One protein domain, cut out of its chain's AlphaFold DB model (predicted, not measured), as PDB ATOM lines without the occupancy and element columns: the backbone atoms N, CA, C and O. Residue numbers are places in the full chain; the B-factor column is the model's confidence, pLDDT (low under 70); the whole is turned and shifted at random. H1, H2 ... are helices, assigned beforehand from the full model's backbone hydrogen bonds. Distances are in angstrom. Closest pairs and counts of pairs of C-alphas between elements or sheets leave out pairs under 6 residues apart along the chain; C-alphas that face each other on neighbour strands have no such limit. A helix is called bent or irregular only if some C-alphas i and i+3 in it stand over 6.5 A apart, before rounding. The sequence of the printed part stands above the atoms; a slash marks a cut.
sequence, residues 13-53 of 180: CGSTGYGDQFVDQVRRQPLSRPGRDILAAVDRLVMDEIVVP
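Overview. This is residues 13 to 53 of the 180 residues of the protein "Hypothetical protein" of Rotaria magnacalcarata (UniProt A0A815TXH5). Two helices make a loose L, the short H1 and the longer H2 meeting near their ends at a corner that residues 27 to 31 turn. Residues 13 to 19 run beside H1 on the inner side of the L, and residues 48 to 53 turn at the far end of H2. The printed part has 41 residues, with two named helices, H1 then H2, and no named strand; the class is all helix. The whole is loose, with a radius of gyration of the C-alphas of 12.5 A, and its flat outline spans 34 by 20 by 10 A.

Arrangement. H1, residues 20 to 26, and H2, residues 32 to 47, only just touch, and only at the corner by their link, with 3 pairs of C-alphas within 8 A. H2 touches H1 with residues 33 to 34 alone. The closest C-alphas of the two, those of Val 26 and Arg 33, are 6.1 A apart. The helices are about perpendicular, at 89 degrees, and their centres are 17.8 A apart. H1 is irregular, but only just: C-alphas 23 and 26 are 6.6 A apart, and its line is a rough one. In H1, 1 of 3 O i to N i+4 pairs and 2 of 4 O i to N i+3 pairs are within hydrogen-bond range; in H2, 11 of 12 O i to N i+4 pairs are.

Along the chain. H1 begins at C-alpha 20, at (-17.461, -41.388, -13.104), and measures 11.0 A from first to last C-alpha. H2 begins at C-alpha 32, at (-32.115, -52.892, -16.950), and ends at C-alpha 47, at (-32.963, -49.917, -38.892), 22.2 A from its first.

Size, cuts and confidence. The two C-alphas farthest apart, those of Asp 20 and Val 52, are 35.3 A apart. The printed part has no cut, and the link from H1 to H2 is tight. The mean pLDDT of the printed part is 95.2, and no printed residue is under 70.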
ATOM      1  N   CYS A  13     -23.910 -47.803 -20.841       92.38
ATOM      2  CA  CYS A  13     -23.723 -47.026 -19.618       92.38
ATOM      3  C   CYS A  13     -23.293 -47.923 -18.440       92.38
ATOM      4  O   CYS A  13     -23.710 -49.073 -18.317       92.38
ATOM      5  N   GLY A  14     -22.401 -47.418 -17.588       90.88
ATOM      6  CA  GLY A  14     -21.696 -48.237 -16.594       90.88
ATOM      7  C   GLY A  14     -20.325 -48.737 -17.020       90.88
ATOM      8  O   GLY A  14     -19.516 -49.067 -16.154       90.88
ATOM      9  N   SER A  15     -20.039 -48.771 -18.324       92.38
ATOM     10  CA  SER A  15     -18.713 -49.141 -18.827       92.38
ATOM     11  C   SER A  15     -17.645 -48.133 -18.396       92.38
ATOM     12  O   SER A  15     -17.908 -46.949 -18.181       92.38
ATOM     13  N   THR A  16     -16.407 -48.595 -18.259       90.94
ATOM     14  CA  THR A  16     -15.277 -47.743 -17.869       90.94
ATOM     15  C   THR A  16     -14.734 -46.946 -19.063       90.94
ATOM     16  O   THR A  16     -15.072 -47.211 -20.213       90.94
ATOM     17  N   GLY A  17     -13.900 -45.932 -18.801       92.56
ATOM     18  CA  GLY A  17     -13.259 -45.119 -19.851       92.56
ATOM     19  C   GLY A  17     -14.006 -43.841 -20.258       92.56
ATOM     20  O   GLY A  17     -13.467 -43.059 -21.033       92.56
ATOM     21  N   TYR A  18     -15.190 -43.583 -19.686       93.12
ATOM     22  CA  TYR A  18     -16.046 -42.426 -20.012       93.12
ATOM     23  C   TYR A  18     -16.338 -41.507 -18.805       93.12
ATOM     24  O   TYR A  18     -17.205 -40.637 -18.871       93.12
ATOM     25  N   GLY A  19     -15.597 -41.681 -17.704       94.88
ATOM     26  CA  GLY A  19     -15.708 -40.885 -16.476       94.88
ATOM     27  C   GLY A  19     -16.768 -41.378 -15.484       94.88
ATOM     28  O   GLY A  19     -17.658 -42.161 -15.822       94.88
ATOM     29  N   ASP A  20     -16.671 -40.894 -14.244       93.88
ATOM     30  CA  ASP A  20     -17.461 -41.388 -13.104       93.88
ATOM     31  C   ASP A  20     -18.969 -41.253 -13.326       93.88
ATOM     32  O   ASP A  20     -19.729 -42.162 -13.012       93.88
ATOM     33  N   GLN A  21     -19.409 -40.159 -13.954       94.44
ATOM     34  CA  GLN A  21     -20.825 -39.946 -14.264       94.44
ATOM     35  C   GLN A  21     -21.397 -41.005 -15.209       94.44
ATOM     36  O   GLN A  21     -22.588 -41.296 -15.132       94.44
ATOM     37  N   PHE A  22     -20.584 -41.557 -16.113       93.94
ATOM     38  CA  PHE A  22     -21.017 -42.605 -17.033       93.94
ATOM     39  C   PHE A  22     -21.055 -43.969 -16.340       93.94
ATOM     40  O   PHE A  22     -22.018 -44.716 -16.520       93.94
ATOM     41  N   VAL A  23     -20.059 -44.255 -15.496       92.31
ATOM     42  CA  VAL A  23     -20.012 -45.468 -14.666       92.31
ATOM     43  C   VAL A  23     -21.186 -45.500 -13.682       92.31
ATOM     44  O   VAL A  23     -21.853 -46.518 -13.542       92.31
ATOM     45  N   ASP A  24     -21.522 -44.377 -13.053       93.69
ATOM     46  CA  ASP A  24     -22.581 -44.316 -12.041       93.69
ATOM     47  C   ASP A  24     -24.006 -44.479 -12.601       93.69
ATOM     48  O   ASP A  24     -24.953 -44.668 -11.830       93.69
ATOM     49  N   GLN A  25     -24.200 -44.465 -13.925       94.62
ATOM     50  CA  GLN A  25     -25.534 -44.609 -14.523       94.62
ATOM     51  C   GLN A  25     -26.179 -45.974 -14.263       94.62
ATOM     52  O   GLN A  25     -27.405 -46.083 -14.326       94.62
ATOM     53  N   VAL A  26     -25.390 -47.008 -13.952       94.56
ATOM     54  CA  VAL A  26     -25.914 -48.350 -13.641       94.56
ATOM     55  C   VAL A  26     -26.428 -48.478 -12.214       94.56
ATOM     56  O   VAL A  26     -27.056 -49.481 -11.865       94.56
ATOM     57  N   ARG A  27     -26.195 -47.477 -11.358       95.06
ATOM     58  CA  ARG A  27     -26.655 -47.528  -9.969       95.06
ATOM     59  C   ARG A  27     -28.172 -47.670  -9.920       95.06
ATOM     60  O   ARG A  27     -28.916 -47.035 -10.662       95.06
ATOM     61  N   ARG A  28     -28.634 -48.537  -9.019       96.12
ATOM     62  CA  ARG A  28     -30.026 -48.973  -8.819       96.12
ATOM     63  C   ARG A  28     -30.639 -49.752  -9.989       96.12
ATOM     64  O   ARG A  28     -31.684 -50.365  -9.794       96.12
ATOM     65  N   GLN A  29     -30.016 -49.759 -11.168       96.44
ATOM     66  CA  GLN A  29     -30.492 -50.454 -12.366       96.44
ATOM     67  C   GLN A  29     -29.353 -51.175 -13.116       96.44
ATOM     68  O   GLN A  29     -29.208 -50.958 -14.321       96.44
ATOM     69  N   PRO A  30     -28.553 -52.036 -12.450       95.25
ATOM     70  CA  PRO A  30     -27.367 -52.625 -13.061       95.25
ATOM     71  C   PRO A  30     -27.654 -53.406 -14.339       95.25
ATOM     72  O   PRO A  30     -26.865 -53.334 -15.263       95.25
ATOM     73  N   LEU A  31     -28.794 -54.089 -14.456       96.19
ATOM     74  CA  LEU A  31     -29.110 -54.830 -15.680       96.19
ATOM     75  C   LEU A  31     -29.995 -54.011 -16.614       96.19
ATOM     76  O   LEU A  31     -29.693 -53.821 -17.786       96.19
ATOM     77  N   SER A  32     -31.088 -53.467 -16.085       96.88
ATOM     78  CA  SER A  32     -32.115 -52.892 -16.950       96.88
ATOM     79  C   SER A  32     -31.707 -51.610 -17.661       96.88
ATOM     80  O   SER A  32     -32.227 -51.334 -18.739       96.88
ATOM     81  N   ARG A  33     -30.813 -50.808 -17.079       97.00
ATOM     82  CA  ARG A  33     -30.350 -49.572 -17.707       97.00
ATOM     83  C   ARG A  33     -29.393 -49.866 -18.879       97.00
ATOM     84  O   ARG A  33     -29.774 -49.492 -19.985       97.00
ATOM     85  N   PRO A  34     -28.254 -50.561 -18.699       96.81
ATOM     86  CA  PRO A  34     -27.367 -50.890 -19.816       96.81
ATOM     87  C   PRO A  34     -28.003 -51.866 -20.806       96.81
ATOM     88  O   PRO A  34     -27.809 -51.732 -22.005       96.81
ATOM     89  N   GLY A  35     -28.864 -52.783 -20.355       97.62
ATOM     90  CA  GLY A  35     -29.578 -53.674 -21.269       97.62
ATOM     91  C   GLY A  35     -30.502 -52.942 -22.249       97.62
ATOM     92  O   GLY A  35     -30.697 -53.407 -23.371       97.62
ATOM     93  N   ARG A  36     -31.045 -51.771 -21.877       97.56
ATOM     94  CA  ARG A  36     -31.782 -50.909 -22.821       97.56
ATOM     95  C   ARG A  36     -30.860 -50.265 -23.856       97.56
ATOM     96  O   ARG A  36     -31.290 -50.121 -24.996       97.56
ATOM     97  N   ASP A  37     -29.634 -49.909 -23.481       97.62
ATOM     98  CA  ASP A  37     -28.647 -49.356 -24.414       97.62
ATOM     99  C   ASP A  37     -28.244 -50.421 -25.453       97.62
ATOM    100  O   ASP A  37     -28.285 -50.140 -26.653       97.62
ATOM    101  N   ILE A  38     -28.026 -51.672 -25.020       97.44
ATOM    102  CA  ILE A  38     -27.769 -52.816 -25.913       97.44
ATOM    103  C   ILE A  38     -28.916 -52.984 -26.908       97.44
ATOM    104  O   ILE A  38     -28.693 -53.043 -28.117       97.44
ATOM    105  N   LEU A  39     -30.160 -53.056 -26.425       97.38
ATOM    106  CA  LEU A  39     -31.319 -53.241 -27.304       97.38
ATOM    107  C   LEU A  39     -31.472 -52.085 -28.299       97.38
ATOM    108  O   LEU A  39     -31.751 -52.345 -29.468       97.38
ATOM    109  N   ALA A  40     -31.218 -50.845 -27.872       97.31
ATOM    110  CA  ALA A  40     -31.229 -49.681 -28.752       97.31
ATOM    111  C   ALA A  40     -30.122 -49.744 -29.818       97.31
ATOM    112  O   ALA A  40     -30.360 -49.389 -30.973       97.31
ATOM    113  N   ALA A  41     -28.929 -50.235 -29.470       96.75
ATOM    114  CA  ALA A  41     -27.852 -50.452 -30.431       96.75
ATOM    115  C   ALA A  41     -28.229 -51.523 -31.470       96.75
ATOM    116  O   ALA A  41     -28.033 -51.311 -32.669       96.75
ATOM    117  N   VAL A  42     -28.839 -52.639 -31.050       96.69
ATOM    118  CA  VAL A  42     -29.323 -53.667 -31.990       96.69
ATOM    119  C   VAL A  42     -30.459 -53.121 -32.864       96.69
ATOM    120  O   VAL A  42     -30.478 -53.385 -34.065       96.69
ATOM    121  N   ASP A  43     -31.387 -52.340 -32.304       96.81
ATOM    122  CA  ASP A  43     -32.446 -51.675 -33.075       96.81
ATOM    123  C   ASP A  43     -31.867 -50.754 -34.137       96.81
ATOM    124  O   ASP A  43     -32.318 -50.781 -35.282       96.81
ATOM    125  N   ARG A  44     -30.817 -50.006 -33.794       97.25
ATOM    126  CA  ARG A  44     -30.142 -49.142 -34.753       97.25
ATOM    127  C   ARG A  44     -29.527 -49.932 -35.909       97.25
ATOM    128  O   ARG A  44     -29.732 -49.561 -37.058       97.25
ATOM    129  N   LEU A  45     -28.835 -51.037 -35.624       96.56
ATOM    130  CA  LEU A  45     -28.260 -51.895 -36.669       96.56
ATOM    131  C   LEU A  45     -29.330 -52.532 -37.566       96.56
ATOM    132  O   LEU A  45     -29.090 -52.744 -38.752       96.56
ATOM    133  N   VAL A  46     -30.497 -52.855 -37.004       96.25
ATOM    134  CA  VAL A  46     -31.644 -53.358 -37.769       96.25
ATOM    135  C   VAL A  46     -32.221 -52.264 -38.670       96.25
ATOM    136  O   VAL A  46     -32.476 -52.524 -39.841       96.25
ATOM    137  N   MET A  47     -32.424 -51.055 -38.137       97.06
ATOM    138  CA  MET A  47     -32.963 -49.917 -38.892       97.06
ATOM    139  C   MET A  47     -32.046 -49.496 -40.039       97.06
ATOM    140  O   MET A  47     -32.537 -49.145 -41.107       97.06
ATOM    141  N   ASP A  48     -30.733 -49.569 -39.829       97.62
ATOM    142  CA  ASP A  48     -29.727 -49.260 -40.846       97.62
ATOM    143  C   ASP A  48     -29.526 -50.419 -41.852       97.62
ATOM    144  O   ASP A  48     -28.621 -50.360 -42.682       97.62
ATOM    145  N   GLU A  49     -30.337 -51.485 -41.773       95.88
ATOM    146  CA  GLU A  49     -30.278 -52.685 -42.627       95.88
ATOM    147  C   GLU A  49     -28.920 -53.419 -42.591       95.88
ATOM    148  O   GLU A  49     -28.582 -54.196 -43.485       95.88
ATOM    149  N   ILE A  50     -28.142 -53.218 -41.522       95.38
ATOM    150  CA  ILE A  50     -26.828 -53.846 -41.320       95.38
ATOM    151  C   ILE A  50     -26.986 -55.299 -40.842       95.38
ATOM    152  O   ILE A  50     -26.167 -56.159 -41.175       95.38
ATOM    153  N   VAL A  51     -28.029 -55.594 -40.056       94.19
ATOM    154  CA  VAL A  51     -28.316 -56.943 -39.534       94.19
ATOM    155  C   VAL A  51     -29.754 -57.373 -39.809       94.19
ATOM    156  O   VAL A  51     -30.678 -56.566 -39.834       94.19
ATOM    157  N   VAL A  52     -29.962 -58.683 -39.962       92.62
ATOM    158  CA  VAL A  52     -31.293 -59.263 -40.186       92.62
ATOM    159  C   VAL A  52     -31.996 -59.492 -38.837       92.62
ATOM    160  O   VAL A  52     -31.468 -60.246 -38.016       92.62
ATOM    161  N   PRO A  53     -33.211 -58.947 -38.611       89.69
ATOM    162  CA  PRO A  53     -33.912 -59.019 -37.320       89.69
ATOM    163  C   PRO A  53     -34.089 -60.426 -36.736       89.69
ATOM    164  O   PRO A  53     -34.047 -60.595 -35.524       89.69
TER     165      PRO A  53